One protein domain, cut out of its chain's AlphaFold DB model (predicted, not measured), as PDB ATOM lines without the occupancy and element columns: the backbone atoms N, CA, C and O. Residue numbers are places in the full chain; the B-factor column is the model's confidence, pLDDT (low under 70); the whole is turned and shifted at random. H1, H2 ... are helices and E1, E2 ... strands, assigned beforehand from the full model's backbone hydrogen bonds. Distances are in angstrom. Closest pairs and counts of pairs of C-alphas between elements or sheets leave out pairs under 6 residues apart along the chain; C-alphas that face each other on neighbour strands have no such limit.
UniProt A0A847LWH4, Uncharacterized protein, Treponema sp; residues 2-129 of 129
ATOM      1  N   LYS A   2     -48.606  29.372 -11.870       72.56
ATOM      2  CA  LYS A   2     -48.387  28.186 -11.004       72.56
ATOM      3  C   LYS A   2     -49.475  27.098 -11.102       72.56
ATOM      4  O   LYS A   2     -49.130  25.937 -11.253       72.56
ATOM      5  N   LYS A   3     -50.762  27.477 -11.098       77.75
ATOM      6  CA  LYS A   3     -51.891  26.530 -11.227       77.75
ATOM      7  C   LYS A   3     -51.897  25.772 -12.562       77.75
ATOM      8  O   LYS A   3     -51.976  24.558 -12.564       77.75
ATOM      9  N   ILE A   4     -51.691  26.483 -13.673       83.12
ATOM     10  CA  ILE A   4     -51.646  25.892 -15.025       83.12
ATOM     11  C   ILE A   4     -50.512  24.863 -15.144       83.12
ATOM     12  O   ILE A   4     -50.705  23.792 -15.704       83.12
ATOM     13  N   ILE A   5     -49.336  25.163 -14.583       84.62
ATOM     14  CA  ILE A   5     -48.196  24.232 -14.582       84.62
ATOM     15  C   ILE A   5     -48.519  22.981 -13.750       84.62
ATOM     16  O   ILE A   5     -48.178  21.870 -14.150       84.62
ATOM     17  N   GLN A   6     -49.206  23.152 -12.621       85.88
ATOM     18  CA  GLN A   6     -49.615  22.057 -11.743       85.88
ATOM     19  C   GLN A   6     -50.679  21.154 -12.395       85.88
ATOM     20  O   GLN A   6     -50.594  19.930 -12.286       85.88
ATOM     21  N   ASP A   7     -51.621  21.738 -13.139       86.31
ATOM     22  CA  ASP A   7     -52.639  20.996 -13.892       86.31
ATOM     23  C   ASP A   7     -52.014  20.206 -15.054       86.31
ATOM     24  O   ASP A   7     -52.303  19.021 -15.220       86.31
ATOM     25  N   ILE A   8     -51.083  20.812 -15.804       89.62
ATOM     26  CA  ILE A   8     -50.331  20.129 -16.874       89.62
ATOM     27  C   ILE A   8     -49.519  18.962 -16.307       89.62
ATOM     28  O   ILE A   8     -49.517  17.874 -16.883       89.62
ATOM     29  N   PHE A   9     -48.851  19.162 -15.169       90.44
ATOM     30  CA  PHE A   9     -48.070  18.110 -14.523       90.44
ATOM     31  C   PHE A   9     -48.959  16.943 -14.075       90.44
ATOM     32  O   PHE A   9     -48.636  15.783 -14.320       90.44
ATOM     33  N   THR A  10     -50.119  17.245 -13.491       90.00
ATOM     34  CA  THR A  10     -51.103  16.232 -13.083       90.00
ATOM     35  C   THR A  10     -51.603  15.427 -14.283       90.00
ATOM     36  O   THR A  10     -51.687  14.202 -14.219       90.00
ATOM     37  N   LEU A  11     -51.868  16.094 -15.408       92.25
ATOM     38  CA  LEU A  11     -52.319  15.454 -16.642       92.25
ATOM     39  C   LEU A  11     -51.233  14.541 -17.242       92.25
ATOM     40  O   LEU A  11     -51.528  13.421 -17.655       92.25
ATOM     41  N   PHE A  12     -49.965  14.962 -17.197       91.88
ATOM     42  CA  PHE A  12     -48.825  14.129 -17.597       91.88
ATOM     43  C   PHE A  12     -48.673  12.876 -16.731       91.88
ATOM     44  O   PHE A  12     -48.466  11.785 -17.263       91.88
ATOM     45  N   VAL A  13     -48.812  13.008 -15.408       94.00
ATOM     46  CA  VAL A  13     -48.763  11.870 -14.476       94.00
ATOM     47  C   VAL A  13     -49.883  10.872 -14.775       94.00
ATOM     48  O   VAL A  13     -49.644   9.662 -14.776       94.00
ATOM     49  N   TRP A  14     -51.084  11.357 -15.091       94.62
ATOM     50  CA  TRP A  14     -52.203  10.507 -15.495       94.62
ATOM     51  C   TRP A  14     -51.925   9.757 -16.797       94.62
ATOM     52  O   TRP A  14     -52.086   8.537 -16.835       94.62
ATOM     53  N   ILE A  15     -51.447  10.446 -17.839       92.88
ATOM     54  CA  ILE A  15     -51.080   9.810 -19.116       92.88
ATOM     55  C   ILE A  15     -50.023   8.725 -18.888       92.88
ATOM     56  O   ILE A  15     -50.169   7.601 -19.368       92.88
ATOM     57  N   PHE A  16     -48.979   9.035 -18.120       92.38
ATOM     58  CA  PHE A  16     -47.907   8.087 -17.829       92.38
ATOM     59  C   PHE A  16     -48.412   6.866 -17.049       92.38
ATOM     60  O   PHE A  16     -48.049   5.733 -17.363       92.38
ATOM     61  N   SER A  17     -49.312   7.078 -16.084       90.00
ATOM     62  CA  SER A  17     -49.932   5.995 -15.311       90.00
ATOM     63  C   SER A  17     -50.780   5.079 -16.194       90.00
ATOM     64  O   SER A  17     -50.674   3.858 -16.092       90.00
ATOM     65  N   VAL A  18     -51.574   5.648 -17.108       91.94
ATOM     66  CA  VAL A  18     -52.370   4.869 -18.069       91.94
ATOM     67  C   VAL A  18     -51.462   4.050 -18.983       91.94
ATOM     68  O   VAL A  18     -51.718   2.863 -19.186       91.94
ATOM     69  N   LEU A  19     -50.375   4.634 -19.494       88.81
ATOM     70  CA  LEU A  19     -49.426   3.926 -20.358       88.81
ATOM     71  C   LEU A  19     -48.737   2.761 -19.632       88.81
ATOM     72  O   LEU A  19     -48.661   1.661 -20.183       88.81
ATOM     73  N   LEU A  20     -48.303   2.961 -18.384       87.00
ATOM     74  CA  LEU A  20     -47.705   1.904 -17.562       87.00
ATOM     75  C   LEU A  20     -48.683   0.758 -17.279       87.00
ATOM     76  O   LEU A  20     -48.321  -0.412 -17.415       87.00
ATOM     77  N   LEU A  21     -49.926   1.080 -16.914       85.69
ATOM     78  CA  LEU A  21     -50.959   0.075 -16.655       85.69
ATOM     79  C   LEU A  21     -51.314  -0.705 -17.924       85.69
ATOM     80  O   LEU A  21     -51.439  -1.928 -17.872       85.69
ATOM     81  N   SER A  22     -51.401  -0.021 -19.066       82.31
ATOM     82  CA  SER A  22     -51.647  -0.642 -20.374       82.31
ATOM     83  C   SER A  22     -50.537  -1.628 -20.739       82.31
ATOM     84  O   SER A  22     -50.809  -2.760 -21.137       82.31
ATOM     85  N   TRP A  23     -49.279  -1.224 -20.550       76.69
ATOM     86  CA  TRP A  23     -48.118  -2.076 -20.799       76.69
ATOM     87  C   TRP A  23     -48.099  -3.312 -19.891       76.69
ATOM     88  O   TRP A  23     -47.905  -4.433 -20.365       76.69
ATOM     89  N   SER A  24     -48.364  -3.122 -18.595       70.44
ATOM     90  CA  SER A  24     -48.451  -4.213 -17.621       70.44
ATOM     91  C   SER A  24     -49.556  -5.211 -17.984       70.44
ATOM     92  O   SER A  24     -49.318  -6.418 -17.985       70.44
ATOM     93  N   LEU A  25     -50.736  -4.730 -18.398       71.06
ATOM     94  CA  LEU A  25     -51.827  -5.595 -18.851       71.06
ATOM     95  C   LEU A  25     -51.421  -6.459 -20.048       71.06
ATOM     96  O   LEU A  25     -51.709  -7.655 -20.061       71.06
ATOM     97  N   ILE A  26     -50.740  -5.885 -21.042       71.69
ATOM     98  CA  ILE A  26     -50.271  -6.631 -22.220       71.69
ATOM     99  C   ILE A  26     -49.278  -7.721 -21.795       71.69
ATOM    100  O   ILE A  26     -49.354  -8.858 -22.263       71.69
ATOM    101  N   TRP A  27     -48.379  -7.407 -20.862       62.25
ATOM    102  CA  TRP A  27     -47.398  -8.367 -20.366       62.25
ATOM    103  C   TRP A  27     -48.053  -9.513 -19.579       62.25
ATOM    104  O   TRP A  27     -47.845 -10.681 -19.914       62.25
ATOM    105  N   PHE A  28     -48.927  -9.204 -18.614       58.69
ATOM    106  CA  PHE A  28     -49.656 -10.210 -17.832       58.69
ATOM    107  C   PHE A  28     -50.570 -11.084 -18.698       58.69
ATOM    108  O   PHE A  28     -50.591 -12.306 -18.544       58.69
ATOM    109  N   THR A  29     -51.301 -10.481 -19.639       60.59
ATOM    110  CA  THR A  29     -52.185 -11.236 -20.538       60.59
ATOM    111  C   THR A  29     -51.392 -12.153 -21.461       60.59
ATOM    112  O   THR A  29     -51.826 -13.280 -21.690       60.59
ATOM    113  N   SER A  30     -50.201 -11.745 -21.916       57.75
ATOM    114  CA  SER A  30     -49.344 -12.594 -22.749       57.75
ATOM    115  C   SER A  30     -48.887 -13.870 -22.024       57.75
ATOM    116  O   SER A  30     -49.041 -14.962 -22.569       57.75
ATOM    117  N   GLY A  31     -48.429 -13.773 -20.768       58.66
ATOM    118  CA  GLY A  31     -48.009 -14.935 -19.974       58.66
ATOM    119  C   GLY A  31     -49.153 -15.916 -19.701       58.66
ATOM    120  O   GLY A  31     -49.014 -17.120 -19.931       58.66
ATOM    121  N   ILE A  32     -50.320 -15.393 -19.310       61.03
ATOM    122  CA  ILE A  32     -51.530 -16.191 -19.050       61.03
ATOM    123  C   ILE A  32     -52.005 -16.906 -20.324       61.03
ATOM    124  O   ILE A  32     -52.402 -18.072 -20.266       61.03
ATOM    125  N   CYS A  33     -51.934 -16.238 -21.479       60.62
ATOM    126  CA  CYS A  33     -52.361 -16.807 -22.755       60.62
ATOM    127  C   CYS A  33     -51.512 -18.032 -23.133       60.62
ATOM    128  O   CYS A  33     -52.059 -19.074 -23.496       60.62
ATOM    129  N   THR A  34     -50.189 -17.945 -22.964       65.25
ATOM    130  CA  THR A  34     -49.268 -19.057 -23.263       65.25
ATOM    131  C   THR A  34     -49.508 -20.269 -22.361       65.25
ATOM    132  O   THR A  34     -49.613 -21.387 -22.863       65.25
ATOM    133  N   SER A  35     -49.673 -20.063 -21.050       70.44
ATOM    134  CA  SER A  35     -49.936 -21.164 -20.107       70.44
ATOM    135  C   SER A  35     -51.293 -21.831 -20.357       70.44
ATOM    136  O   SER A  35     -51.421 -23.057 -20.336       70.44
ATOM    137  N   SER A  36     -52.322 -21.033 -20.662       73.25
ATOM    138  CA  SER A  36     -53.653 -21.539 -21.014       73.25
ATOM    139  C   SER A  36     -53.629 -22.389 -22.291       73.25
ATOM    140  O   SER A  36     -54.187 -23.488 -22.315       73.25
ATOM    141  N   LEU A  37     -52.913 -21.933 -23.327       73.88
ATOM    142  CA  LEU A  37     -52.728 -22.679 -24.576       73.88
ATOM    143  C   LEU A  37     -52.015 -24.015 -24.349       73.88
ATOM    144  O   LEU A  37     -52.449 -25.034 -24.881       73.88
ATOM    145  N   ILE A  38     -50.966 -24.036 -23.524       78.75
ATOM    146  CA  ILE A  38     -50.237 -25.266 -23.186       78.75
ATOM    147  C   ILE A  38     -51.137 -26.241 -22.416       78.75
ATOM    148  O   ILE A  38     -51.148 -27.437 -22.711       78.75
ATOM    149  N   LYS A  39     -51.952 -25.752 -21.475       82.06
ATOM    150  CA  LYS A  39     -52.930 -26.586 -20.757       82.06
ATOM    151  C   LYS A  39     -53.979 -27.183 -21.695       82.06
ATOM    152  O   LYS A  39     -54.239 -28.383 -21.612       82.06
ATOM    153  N   ALA A  40     -54.554 -26.376 -22.588       80.06
ATOM    154  CA  ALA A  40     -55.517 -26.846 -23.582       80.06
ATOM    155  C   ALA A  40     -54.894 -27.905 -24.506       80.06
ATOM    156  O   ALA A  40     -55.477 -28.965 -24.726       80.06
ATOM    157  N   CYS A  41     -53.664 -27.661 -24.956       82.19
ATOM    158  CA  CYS A  41     -52.888 -28.599 -25.754       82.19
ATOM    159  C   CYS A  41     -52.669 -29.939 -25.039       82.19
ATOM    160  O   CYS A  41     -52.937 -30.997 -25.603       82.19
ATOM    161  N   ASN A  42     -52.214 -29.909 -23.785       84.31
ATOM    162  CA  ASN A  42     -51.976 -31.121 -23.001       84.31
ATOM    163  C   ASN A  42     -53.275 -31.896 -22.726       84.31
ATOM    164  O   ASN A  42     -53.270 -33.128 -22.717       84.31
ATOM    165  N   ALA A  43     -54.400 -31.197 -22.546       84.75
ATOM    166  CA  ALA A  43     -55.706 -31.833 -22.411       84.75
ATOM    167  C   ALA A  43     -56.109 -32.588 -23.691       84.75
ATOM    168  O   ALA A  43     -56.576 -33.725 -23.605       84.75
ATOM    169  N   GLU A  44     -55.892 -32.000 -24.870       83.62
ATOM    170  CA  GLU A  44     -56.180 -32.654 -26.152       83.62
ATOM    171  C   GLU A  44     -55.216 -33.808 -26.457       83.62
ATOM    172  O   GLU A  44     -55.662 -34.884 -26.853       83.62
ATOM    173  N   LEU A  45     -53.918 -33.651 -26.182       81.31
ATOM    174  CA  LEU A  45     -52.934 -34.736 -26.297       81.31
ATOM    175  C   LEU A  45     -53.340 -35.954 -25.459       81.31
ATOM    176  O   LEU A  45     -53.304 -37.085 -25.950       81.31
ATOM    177  N   LYS A  46     -53.808 -35.722 -24.225       84.50
ATOM    178  CA  LYS A  46     -54.321 -36.781 -23.349       84.50
ATOM    179  C   LYS A  46     -55.577 -37.444 -23.919       84.50
ATOM    180  O   LYS A  46     -55.665 -38.669 -23.898       84.50
ATOM    181  N   LYS A  47     -56.534 -36.671 -24.451       83.44
ATOM    182  CA  LYS A  47     -57.741 -37.219 -25.108       83.44
ATOM    183  C   LYS A  47     -57.399 -38.096 -26.311       83.44
ATOM    184  O   LYS A  47     -58.093 -39.071 -26.570       83.44
ATOM    185  N   GLN A  48     -56.322 -37.770 -27.021       77.69
ATOM    186  CA  GLN A  48     -55.831 -38.539 -28.164       77.69
ATOM    187  C   GLN A  48     -54.957 -39.744 -27.765       77.69
ATOM    188  O   GLN A  48     -54.432 -40.428 -28.645       77.69
ATOM    189  N   GLY A  49     -54.774 -40.004 -26.465       76.31
ATOM    190  CA  GLY A  49     -53.945 -41.101 -25.959       76.31
ATOM    191  C   GLY A  49     -52.443 -40.901 -26.182       76.31
ATOM    192  O   GLY A  49     -51.693 -41.874 -26.172       76.31
ATOM    193  N   SER A  50     -51.992 -39.664 -26.417       75.06
ATOM    194  CA  SER A  50     -50.570 -39.359 -26.577       75.06
ATOM    195  C   SER A  50     -49.841 -39.442 -25.235       75.06
ATOM    196  O   SER A  50     -50.341 -38.972 -24.214       75.06
ATOM    197  N   THR A  51     -48.633 -40.002 -25.246       74.44
ATOM    198  CA  THR A  51     -47.705 -39.992 -24.102       74.44
ATOM    199  C   THR A  51     -46.846 -38.726 -24.053       74.44
ATOM    200  O   THR A  51     -46.093 -38.532 -23.102       74.44
ATOM    201  N   GLN A  52     -46.943 -37.862 -25.069       74.12
ATOM    202  CA  GLN A  52     -46.209 -36.602 -25.128       74.12
ATOM    203  C   GLN A  52     -46.913 -35.521 -24.302       74.12
ATOM    204  O   GLN A  52     -48.137 -35.386 -24.356       74.12
ATOM    205  N   SER A  53     -46.129 -34.706 -23.601       76.94
ATOM    206  CA  SER A  53     -46.585 -33.486 -22.937       76.94
ATOM    207  C   SER A  53     -45.733 -32.294 -23.360       76.94
ATOM    208  O   SER A  53     -44.539 -32.410 -23.644       76.94
ATOM    209  N   VAL A  54     -46.367 -31.131 -23.413       77.88
ATOM    210  CA  VAL A  54     -45.717 -29.846 -23.646       77.88
ATOM    211  C   VAL A  54     -45.427 -29.210 -22.286       77.88
ATOM    212  O   VAL A  54     -46.364 -28.921 -21.539       77.88
ATOM    213  N   ASN A  55     -44.146 -28.988 -21.969       72.44
ATOM    214  CA  ASN A  55     -43.700 -28.376 -20.710       72.44
ATOM    215  C   ASN A  55     -43.181 -26.945 -20.913       72.44
ATOM    216  O   ASN A  55     -42.338 -26.701 -21.782       72.44
ATOM    217  N   GLU A  56     -43.617 -26.034 -20.037       63.53
ATOM    218  CA  GLU A  56     -43.226 -24.611 -19.994       63.53
ATOM    219  C   GLU A  56     -41.718 -24.381 -19.772       63.53
ATOM    220  O   GLU A  56     -41.184 -23.364 -20.197       63.53
ATOM    221  N   GLU A  57     -40.986 -25.321 -19.168       56.81
ATOM    222  CA  GLU A  57     -39.537 -25.164 -18.935       56.81
ATOM    223  C   GLU A  57     -38.685 -25.361 -20.198       56.81
ATOM    224  O   GLU A  57     -37.608 -24.783 -20.324       56.81
ATOM    225  N   SER A  58     -39.183 -26.108 -21.188       53.78
ATOM    226  CA  SER A  58     -38.481 -26.331 -22.468       53.78
ATOM    227  C   SER A  58     -38.558 -25.134 -23.435       53.78
ATOM    228  O   SER A  58     -38.064 -25.188 -24.564       53.78
ATOM    229  N   LEU A  59     -39.195 -24.048 -22.990       60.62
ATOM    230  CA  LEU A  59     -39.706 -22.959 -23.818       60.62
ATOM    231  C   LEU A  59     -38.948 -21.640 -23.695       60.62
ATOM    232  O   LEU A  59     -39.216 -20.727 -24.471       60.62
ATOM    233  N   SER A  60     -37.972 -21.535 -22.789       59.06
ATOM    234  CA  SER A  60     -37.247 -20.279 -22.528       59.06
ATOM    235  C   SER A  60     -36.553 -19.685 -23.765       59.06
ATOM    236  O   SER A  60     -36.344 -18.477 -23.823       59.06
ATOM    237  N   ASN A  61     -36.261 -20.507 -24.780       66.81
ATOM    238  CA  ASN A  61     -35.627 -20.098 -26.039       66.81
ATOM    239  C   ASN A  61     -36.488 -20.338 -27.291       66.81
ATOM    240  O   ASN A  61     -35.965 -20.294 -28.408       66.81
ATOM    241  N   ARG A  62     -37.786 -20.627 -27.138       74.31
ATOM    242  CA  ARG A  62     -38.679 -20.938 -28.262       74.31
ATOM    243  C   ARG A  62     -39.909 -20.045 -28.251       74.31
ATOM    244  O   ARG A  62     -40.480 -19.747 -27.210       74.31
ATOM    245  N   THR A  63     -40.344 -19.633 -29.434       76.12
ATOM    246  CA  THR A  63     -41.582 -18.871 -29.589       76.12
ATOM    247  C   THR A  63     -42.740 -19.837 -29.819       76.12
ATOM    248  O   THR A  63     -42.753 -20.556 -30.816       76.12
ATOM    249  N   ALA A  64     -43.688 -19.858 -28.879       77.69
ATOM    250  CA  ALA A  64     -44.933 -20.619 -28.962       77.69
ATOM    251  C   ALA A  64     -45.968 -19.869 -29.802       77.69
ATOM    252  O   ALA A  64     -46.263 -18.708 -29.505       77.69
ATOM    253  N   LEU A  65     -46.521 -20.509 -30.833       80.50
ATOM    254  CA  LEU A  65     -47.511 -19.891 -31.717       80.50
ATOM    255  C   LEU A  65     -48.602 -20.880 -32.122       80.50
ATOM    256  O   LEU A  65     -48.304 -22.050 -32.356       80.50
ATOM    257  N   PRO A  66     -49.855 -20.423 -32.255       83.06
ATOM    258  CA  PRO A  66     -50.869 -21.181 -32.961       83.06
ATOM    259  C   PRO A  66     -50.583 -21.154 -34.471       83.06
ATOM    260  O   PRO A  66     -50.316 -20.101 -35.050       83.06
ATOM    261  N   MET A  67     -50.660 -22.316 -35.104       86.19
ATOM    262  CA  MET A  67     -50.502 -22.536 -36.534       86.19
ATOM    263  C   MET A  67     -51.746 -23.263 -37.058       86.19
ATOM    264  O   MET A  67     -52.003 -24.404 -36.652       86.19
ATOM    265  N   PRO A  68     -52.533 -22.626 -37.940       87.12
ATOM    266  CA  PRO A  68     -53.611 -23.311 -38.628       87.12
ATOM    267  C   PRO A  68     -53.024 -24.258 -39.673       87.12
ATOM    268  O   PRO A  68     -52.054 -23.929 -40.352       87.12
ATOM    269  N   VAL A  69     -53.635 -25.426 -39.807       87.44
ATOM    270  CA  VAL A  69     -53.282 -26.434 -40.801       87.44
ATOM    271  C   VAL A  69     -54.567 -26.888 -41.480       87.44
ATOM    272  O   VAL A  69     -55.558 -27.179 -40.807       87.44
ATOM    273  N   ALA A  70     -54.565 -26.931 -42.809       88.12
ATOM    274  CA  ALA A  70     -55.715 -27.328 -43.610       88.12
ATOM    275  C   ALA A  70     -55.388 -28.551 -44.470       88.12
ATOM    276  O   ALA A  70     -54.309 -28.648 -45.051       88.12
ATOM    277  N   SER A  71     -56.351 -29.459 -44.583       87.75
ATOM    278  CA  SER A  71     -56.298 -30.604 -45.486       87.75
ATOM    279  C   SER A  71     -57.668 -30.895 -46.088       87.75
ATOM    280  O   SER A  71     -58.660 -30.227 -45.790       87.75
ATOM    281  N   SER A  72     -57.740 -31.934 -46.918       86.81
ATOM    282  CA  SER A  72     -59.006 -32.445 -47.457       86.81
ATOM    283  C   SER A  72     -59.990 -32.904 -46.371       86.81
ATOM    284  O   SER A  72     -61.185 -32.988 -46.638       86.81
ATOM    285  N   LEU A  73     -59.513 -33.170 -45.148       87.06
ATOM    286  CA  LEU A  73     -60.341 -33.569 -44.006       87.06
ATOM    287  C   LEU A  73     -60.846 -32.382 -43.167       87.06
ATOM    288  O   LEU A  73     -61.608 -32.587 -42.223       87.06
ATOM    289  N   GLY A  74     -60.433 -31.152 -43.486       87.38
ATOM    290  CA  GLY A  74     -60.850 -29.933 -42.793       87.38
ATOM    291  C   GLY A  74     -59.681 -29.119 -42.243       87.38
ATOM    292  O   GLY A  74     -58.560 -29.190 -42.742       87.38
ATOM    293  N   MET A  75     -59.953 -28.316 -41.212       87.44
ATOM    294  CA  MET A  75     -58.968 -27.432 -40.581       87.44
ATOM    295  C   MET A  75     -58.680 -27.837 -39.137       87.44
ATOM    296  O   MET A  75     -59.578 -28.190 -38.373       87.44
ATOM    297  N   SER A  76     -57.413 -27.735 -38.763       87.56
ATOM    298  CA  SER A  76     -56.889 -27.965 -37.425       87.56
ATOM    299  C   SER A  76     -56.125 -26.730 -36.964       87.56
ATOM    300  O   SER A  76     -55.513 -26.026 -37.765       87.56
ATOM    301  N   MET A  77     -56.161 -26.467 -35.659       87.56
ATOM    302  CA  MET A  77     -55.257 -25.517 -35.027       87.56
ATOM    303  C   MET A  77     -54.230 -26.302 -34.218       87.56
ATOM    304  O   MET A  77     -54.597 -27.160 -33.413       87.56
ATOM    305  N   ASN A  78     -52.956 -25.986 -34.414       86.69
ATOM    306  CA  ASN A  78     -51.849 -26.624 -33.717       86.69
ATOM    307  C   ASN A  78     -51.033 -25.580 -32.963       86.69
ATOM    308  O   ASN A  78     -50.835 -24.474 -33.446       86.69
ATOM    309  N   LEU A  79     -50.536 -25.925 -31.788       86.25
ATOM    310  CA  LEU A  79     -49.474 -25.198 -31.122       86.25
ATOM    311  C   LEU A  79     -48.137 -25.659 -31.710       86.25
ATOM    312  O   LEU A  79     -47.856 -26.856 -31.760       86.25
ATOM    313  N   VAL A  80     -47.318 -24.710 -32.146       85.69
ATOM    314  CA  VAL A  80     -45.967 -24.964 -32.649       85.69
ATOM    315  C   VAL A  80     -44.942 -24.157 -31.879       85.69
ATOM    316  O   VAL A  80     -45.232 -23.084 -31.345       85.69
ATOM    317  N   PHE A  81     -43.720 -24.679 -31.852       83.00
ATOM    318  CA  PHE A  81     -42.580 -24.008 -31.249       83.00
ATOM    319  C   PHE A  81     -41.522 -23.745 -32.297       83.00
ATOM    320  O   PHE A  81     -41.063 -24.669 -32.967       83.00
ATOM    321  N   ILE A  82     -41.136 -22.479 -32.396       83.00
ATOM    322  CA  ILE A  82     -40.112 -22.016 -33.323       83.00
ATOM    323  C   ILE A  82     -38.878 -21.664 -32.517       83.00
ATOM    324  O   ILE A  82     -38.951 -20.848 -31.592       83.00
ATOM    325  N   ASP A  83     -37.753 -22.276 -32.854       80.12
ATOM    326  CA  ASP A  83     -36.475 -21.922 -32.249       80.12
ATOM    327  C   ASP A  83     -35.788 -20.747 -32.967       80.12
ATOM    328  O   ASP A  83     -36.283 -20.205 -33.959       80.12
ATOM    329  N   LYS A  84     -34.628 -20.330 -32.449       76.75
ATOM    330  CA  LYS A  84     -33.842 -19.217 -33.004       76.75
ATOM    331  C   LYS A  84     -33.314 -19.487 -34.417       76.75
ATOM    332  O   LYS A  84     -33.063 -18.540 -35.151       76.75
ATOM    333  N   THR A  85     -33.177 -20.752 -34.813       79.69
ATOM    334  CA  THR A  85     -32.735 -21.141 -36.163       79.69
ATOM    335  C   THR A  85     -33.875 -21.127 -37.182       79.69
ATOM    336  O   THR A  85     -33.638 -21.287 -38.375       79.69
ATOM    337  N   GLY A  86     -35.113 -20.895 -36.731       74.50
ATOM    338  CA  GLY A  86     -36.300 -20.956 -37.576       74.50
ATOM    339  C   GLY A  86     -36.813 -22.378 -37.785       74.50
ATOM    340  O   GLY A  86     -37.707 -22.577 -38.603       74.50
ATOM    341  N   HIS A  87     -36.299 -23.360 -37.044       83.38
ATOM    342  CA  HIS A  87     -36.853 -24.702 -37.068       83.38
ATOM    343  C   HIS A  87     -38.182 -24.715 -36.303       83.38
ATOM    344  O   HIS A  87     -38.273 -24.268 -35.153       83.38
ATOM    345  N   ILE A  88     -39.225 -25.205 -36.976       81.81
ATOM    346  CA  ILE A  88     -40.537 -25.465 -36.387       81.81
ATOM    347  C   ILE A  88     -40.541 -26.923 -35.933       81.81
ATOM    348  O   ILE A  88     -40.355 -27.825 -36.746       81.81
ATOM    349  N   GLY A  89     -40.706 -27.133 -34.627       73.38
ATOM    350  CA  GLY A  89     -40.776 -28.468 -34.036       73.38
ATOM    351  C   GLY A  89     -42.095 -29.190 -34.338       73.38
ATOM    352  O   GLY A  89     -42.787 -28.908 -35.311       73.38
ATOM    353  N   ASN A  90     -42.474 -30.122 -33.462       80.88
ATOM    354  CA  ASN A  90     -43.701 -30.903 -33.630       80.88
ATOM    355  C   ASN A  90     -44.967 -30.025 -33.665       80.88
ATOM    356  O   ASN A  90     -45.070 -29.020 -32.957       80.88
ATOM    357  N   LEU A  91     -45.954 -30.468 -34.447       83.62
ATOM    358  CA  LEU A  91     -47.315 -29.937 -34.421       83.62
ATOM    359  C   LEU A  91     -48.055 -30.520 -33.221       83.62
ATOM    360  O   LEU A  91     -48.354 -31.716 -33.195       83.62
ATOM    361  N   TYR A  92     -48.370 -29.680 -32.238       84.19
ATOM    362  CA  TYR A  92     -49.132 -30.114 -31.080       84.19
ATOM    363  C   TYR A  92     -50.612 -29.745 -31.240       84.19
ATOM    364  O   TYR A  92     -50.947 -28.566 -31.314       84.19
ATOM    365  N   PRO A  93     -51.528 -30.716 -31.302       84.06
ATOM    366  CA  PRO A  93     -52.926 -30.458 -31.613       84.06
ATOM    367  C   PRO A  93     -53.649 -29.671 -30.515       84.06
ATOM    368  O   PRO A  93     -53.555 -30.003 -29.334       84.06
ATOM    369  N   LEU A  94     -54.442 -28.674 -30.922       80.75
ATOM    370  CA  LEU A  94     -55.381 -27.947 -30.053       80.75
ATOM    371  C   LEU A  94     -56.843 -28.377 -30.271       80.75
ATOM    372  O   LEU A  94     -57.752 -27.791 -29.690       80.75
ATOM    373  N   SER A  95     -57.088 -29.399 -31.098       76.50
ATOM    374  CA  SER A  95     -58.408 -30.017 -31.262       76.50
ATOM    375  C   SER A  95     -58.323 -31.536 -31.421       76.50
ATOM    376  O   SER A  95     -57.318 -32.075 -31.891       76.50
ATOM    377  N   SER A  96     -59.408 -32.234 -31.096       71.44
ATOM    378  CA  SER A  96     -59.499 -33.699 -31.123       71.44
ATOM    379  C   SER A  96     -59.350 -34.323 -32.520       71.44
ATOM    380  O   SER A  96     -58.817 -35.424 -32.638       71.44
ATOM    381  N   SER A  97     -59.754 -33.626 -33.588       79.75
ATOM    382  CA  SER A  97     -59.623 -34.081 -34.987       79.75
ATOM    383  C   SER A  97     -58.258 -33.776 -35.617       79.75
ATOM    384  O   SER A  97     -57.959 -34.240 -36.720       79.75
ATOM    385  N   SER A  98     -57.407 -33.024 -34.916       80.44
ATOM    386  CA  SER A  98     -56.157 -32.492 -35.462       80.44
ATOM    387  C   SER A  98     -55.185 -33.571 -35.935       80.44
ATOM    388  O   SER A  98     -54.543 -33.388 -36.956       80.44
ATOM    389  N   LYS A  99     -55.101 -34.730 -35.267       81.69
ATOM    390  CA  LYS A  99     -54.175 -35.802 -35.675       81.69
ATOM    391  C   LYS A  99     -54.465 -36.322 -37.087       81.69
ATOM    392  O   LYS A  99     -53.540 -36.494 -37.880       81.69
ATOM    393  N   ALA A 100     -55.740 -36.552 -37.400       84.56
ATOM    394  CA  ALA A 100     -56.159 -37.013 -38.721       84.56
ATOM    395  C   ALA A 100     -55.948 -35.919 -39.775       84.56
ATOM    396  O   ALA A 100     -55.385 -36.186 -40.832       84.56
ATOM    397  N   ILE A 101     -56.323 -34.677 -39.451       88.31
ATOM    398  CA  ILE A 101     -56.162 -33.524 -40.346       88.31
ATOM    399  C   ILE A 101     -54.683 -33.274 -40.662       88.31
ATOM    400  O   ILE A 101     -54.337 -33.155 -41.835       88.31
ATOM    401  N   ASN A 102     -53.813 -33.271 -39.646       87.88
ATOM    402  CA  ASN A 102     -52.371 -33.076 -39.791       87.88
ATOM    403  C   ASN A 102     -51.735 -34.190 -40.629       87.88
ATOM    404  O   ASN A 102     -50.921 -33.904 -41.497       87.88
ATOM    405  N   SER A 103     -52.138 -35.449 -40.416       86.12
ATOM    406  CA  SER A 103     -51.617 -36.590 -41.187       86.12
ATOM    407  C   SER A 103     -52.081 -36.576 -42.649       86.12
ATOM    408  O   SER A 103     -51.377 -37.078 -43.516       86.12
ATOM    409  N   ALA A 104     -53.260 -36.010 -42.922       88.88
ATOM    410  CA  ALA A 104     -53.802 -35.852 -44.272       88.88
ATOM    411  C   ALA A 104     -53.351 -34.555 -44.965       88.88
ATOM    412  O   ALA A 104     -53.745 -34.296 -46.102       88.88
ATOM    413  N   THR A 105     -52.578 -33.705 -44.285       90.12
ATOM    414  CA  THR A 105     -52.092 -32.455 -44.870       90.12
ATOM    415  C   THR A 105     -50.947 -32.747 -45.828       90.12
ATOM    416  O   THR A 105     -49.982 -33.412 -45.461       90.12
ATOM    417  N   ALA A 106     -51.053 -32.228 -47.050       90.00
ATOM    418  CA  ALA A 106     -49.984 -32.315 -48.036       90.00
ATOM    419  C   ALA A 106     -48.739 -31.550 -47.556       90.00
ATOM    420  O   ALA A 106     -48.857 -30.472 -46.963       90.00
ATOM    421  N   SER A 107     -47.549 -32.085 -47.829       88.31
ATOM    422  CA  SER A 107     -46.278 -31.476 -47.417       88.31
ATOM    423  C   SER A 107     -46.118 -30.052 -47.944       88.31
ATOM    424  O   SER A 107     -45.695 -29.176 -47.203       88.31
ATOM    425  N   GLU A 108     -46.565 -29.782 -49.167       90.31
ATOM    426  CA  GLU A 108     -46.476 -28.472 -49.815       90.31
ATOM    427  C   GLU A 108     -47.312 -27.412 -49.084       90.31
ATOM    428  O   GLU A 108     -46.925 -26.247 -48.992       90.31
ATOM    429  N   ILE A 109     -48.459 -27.816 -48.530       88.44
ATOM    430  CA  ILE A 109     -49.307 -26.941 -47.712       88.44
ATOM    431  C   ILE A 109     -48.617 -26.659 -46.375       88.44
ATOM    432  O   ILE A 109     -48.639 -25.526 -45.892       88.44
ATOM    433  N   MET A 110     -47.983 -27.674 -45.785       86.94
ATOM    434  CA  MET A 110     -47.213 -27.502 -44.555       86.94
ATOM    435  C   MET A 110     -46.043 -26.536 -44.769       86.94
ATOM    436  O   MET A 110     -45.891 -25.586 -44.003       86.94
ATOM    437  N   ASP A 111     -45.286 -26.715 -45.852       88.06
ATOM    438  CA  ASP A 111     -44.167 -25.852 -46.233       88.06
ATOM    439  C   ASP A 111     -44.619 -24.408 -46.468       88.06
ATOM    440  O   ASP A 111     -43.953 -23.468 -46.030       88.06
ATOM    441  N   PHE A 112     -45.788 -24.211 -47.087       89.50
ATOM    442  CA  PHE A 112     -46.383 -22.886 -47.247       89.50
ATOM    443  C   PHE A 112     -46.651 -22.205 -45.896       89.50
ATOM    444  O   PHE A 112     -46.258 -21.052 -45.699       89.50
ATOM    445  N   TYR A 113     -47.283 -22.898 -44.944       87.56
ATOM    446  CA  TYR A 113     -47.547 -22.320 -43.622       87.56
ATOM    447  C   TYR A 113     -46.259 -22.049 -42.839       87.56
ATOM    448  O   TYR A 113     -46.147 -21.009 -42.185       87.56
ATOM    449  N   VAL A 114     -45.275 -22.946 -42.931       87.31
ATOM    450  CA  VAL A 114     -43.945 -22.755 -42.338       87.31
ATOM    451  C   VAL A 114     -43.306 -21.493 -42.919       87.31
ATOM    452  O   VAL A 114     -42.937 -20.594 -42.164       87.31
ATOM    453  N   ALA A 115     -43.244 -21.365 -44.245       88.81
ATOM    454  CA  ALA A 115     -42.683 -20.194 -44.914       88.81
ATOM    455  C   ALA A 115     -43.405 -18.900 -44.506       88.81
ATOM    456  O   ALA A 115     -42.755 -17.907 -44.171       88.81
ATOM    457  N   LEU A 116     -44.740 -18.918 -44.449       87.81
ATOM    458  CA  LEU A 116     -45.545 -17.770 -44.031       87.81
ATOM    459  C   LEU A 116     -45.178 -17.313 -42.612       87.81
ATOM    460  O   LEU A 116     -44.930 -16.130 -42.378       87.81
ATOM    461  N   ILE A 117     -45.087 -18.250 -41.669       85.38
ATOM    462  CA  ILE A 117     -44.746 -17.960 -40.275       85.38
ATOM    463  C   ILE A 117     -43.303 -17.456 -40.157       85.38
ATOM    464  O   ILE A 117     -43.049 -16.462 -39.471       85.38
ATOM    465  N   LEU A 118     -42.351 -18.110 -40.828       85.06
ATOM    466  CA  LEU A 118     -40.936 -17.745 -40.746       85.06
ATOM    467  C   LEU A 118     -40.623 -16.410 -41.431       85.06
ATOM    468  O   LEU A 118     -39.692 -15.727 -40.993       85.06
ATOM    469  N   SER A 119     -41.402 -16.036 -42.451       87.81
ATOM    470  CA  SER A 119     -41.285 -14.754 -43.156       87.81
ATOM    471  C   SER A 119     -41.841 -13.563 -42.365       87.81
ATOM    472  O   SER A 119     -41.590 -12.413 -42.724       87.81
ATOM    473  N   ASN A 120     -42.567 -13.802 -41.265       85.56
ATOM    474  CA  ASN A 120     -43.153 -12.731 -40.469       85.56
ATOM    475  C   ASN A 120     -42.059 -11.873 -39.783       85.56
ATOM    476  O   ASN A 120     -41.309 -12.382 -38.942       85.56
ATOM    477  N   PRO A 121     -41.985 -10.557 -40.061       81.81
ATOM    478  CA  PRO A 121     -40.906  -9.698 -39.570       81.81
ATOM    479  C   PRO A 121     -40.945  -9.480 -38.051       81.81
ATOM    480  O   PRO A 121     -39.898  -9.328 -37.421       81.81
ATOM    481  N   VAL A 122     -42.135  -9.500 -37.440       80.25
ATOM    482  CA  VAL A 122     -42.304  -9.354 -35.985       80.25
ATOM    483  C   VAL A 122     -41.776 -10.594 -35.270       80.25
ATOM    484  O   VAL A 122     -41.029 -10.480 -34.297       80.25
ATOM    485  N   LEU A 123     -42.112 -11.779 -35.785       75.25
ATOM    486  CA  LEU A 123     -41.603 -13.042 -35.253       75.25
ATOM    487  C   LEU A 123     -40.096 -13.166 -35.469       75.25
ATOM    488  O   LEU A 123     -39.383 -13.578 -34.558       75.25
ATOM    489  N   ASN A 124     -39.595 -12.734 -36.626       78.50
ATOM    490  CA  ASN A 124     -38.166 -12.736 -36.911       78.50
ATOM    491  C   ASN A 124     -37.381 -11.868 -35.915       78.50
ATOM    492  O   ASN A 124     -36.382 -12.310 -35.354       78.50
ATOM    493  N   LYS A 125     -37.881 -10.662 -35.616       76.19
ATOM    494  CA  LYS A 125     -37.283  -9.783 -34.603       76.19
ATOM    495  C   LYS A 125     -37.298 -10.413 -33.208       76.19
ATOM    496  O   LYS A 125     -36.324 -10.288 -32.478       76.19
ATOM    497  N   LYS A 126     -38.379 -11.112 -32.845       70.75
ATOM    498  CA  LYS A 126     -38.499 -11.798 -31.549       70.75
ATOM    499  C   LYS A 126     -37.545 -12.993 -31.411       70.75
ATOM    500  O   LYS A 126     -37.115 -13.270 -30.302       70.75
ATOM    501  N   ARG A 127     -37.208 -13.687 -32.504       71.19
ATOM    502  CA  ARG A 127     -36.227 -14.794 -32.494       71.19
ATOM    503  C   ARG A 127     -34.779 -14.326 -32.345       71.19
ATOM    504  O   ARG A 127     -33.976 -15.050 -31.764       71.19
ATOM    505  N   ASN A 128     -34.456 -13.162 -32.911       67.81
ATOM    506  CA  ASN A 128     -33.085 -12.651 -33.009       67.81
ATOM    507  C   ASN A 128     -32.690 -11.696 -31.869       67.81
ATOM    508  O   ASN A 128     -31.531 -11.291 -31.806       67.81
ATOM    509  N   ASN A 129     -33.639 -11.339 -30.999       61.12
ATOM    510  CA  ASN A 129     -33.398 -10.614 -29.749       61.12
ATOM    511  C   ASN A 129     -33.198 -11.592 -28.584       61.12
ATOM    512  O   ASN A 129     -32.449 -11.226 -27.655       61.12
TER     513      ASN A 129
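AT A GLANCE: This is residues 2 to 129 of the 129 residues of an uncharacterized protein of Treponema sp (UniProt A0A847LWH4). Picture one very long helix, H1, sticking out like a handle from a small head: residues 2 to 33 stand free, and the far end of H1 packs on the head with residues 34 to 41. The head is built round a hairpin of two strands, E1 and E2, set between that end of H1 and the helix H4, with H3 by the turn of the hairpin and H5 by its open end. The 128 printed residues hold five named helices and two named strands, in the order H1 H2 E1 E2 H3 H4 H5; the sheet is E1 - E2, antiparallel, and the class is mostly helix. The whole is only just loose, close to extended, with a radius of gyration of the C-alphas of 20.5 A; it spans 72 by 30 by 28 A, and the free arm of H1 makes the length.

IN THESE COORDINATES: Find C-alpha 2 at (-48.387, 28.186, -11.004); from there H1, residues 2 to 47, runs 67.6 A to C-alpha 47 at (-57.741, -37.219, -25.108). H2 is residues 56 to 59. Next come E1, residues 63 to 71, 24.6 A long, and E2, residues 74 to 82, 24.1 A, which bends by 53 degrees at residue 79. H3 is residues 98 to 103, and H4, residues 107 to 118, is 16.2 A long. H5, residues 121 to 128, ends at C-alpha 128 at (-33.085, -12.651, -33.009).

HOW THE PARTS SIT: Start at the hairpin E1 and E2, with 154 degrees between their directions: N 67 and O 78 are 2.7 A apart and N 76 and O 69 2.8 A, both within hydrogen-bond range. Residues 78 to 79 of E2 also pair, antiparallel, with residues 92 to 93. The closest C-alphas of H1 and E2 are those of Cys 41 and Leu 79, 7.2 A. For H3 and E2 they are those of Ser 76 and Ser 98, 5.0 A; for H4 and E1, Val 69 and Met 110, 7.2 A; for H5 and E1, Thr 63 and Arg 127, 7.3 A. H1 and H2 are close but not clearly touching, with the C-alphas of Ser 35 and Glu 56 closest at 7.5 A. H4 and H5 are also close but not clearly touching, with the C-alphas of Leu 118 and Asn 124 closest at 6.9 A; their lines are about perpendicular, at 79 degrees. H1 and H4 are apart. In H1, H3, H4 and H5 every O i to N i+4 pair is within hydrogen-bond range; H2 is too short for one.

THE WHOLE: Look from Lys 2 to Ala 104 for the two C-alphas farthest apart, 72.4 A. Without residues 2 to 33, the remaining 96 residues span 36 by 31 by 17 A. The printed part has no cut; the link from E2 to H3, residues 83 to 97, is long. The mean pLDDT of the printed part is 80.2, and residues 27 to 34, 56 to 61 and 128 to 129 are under 70.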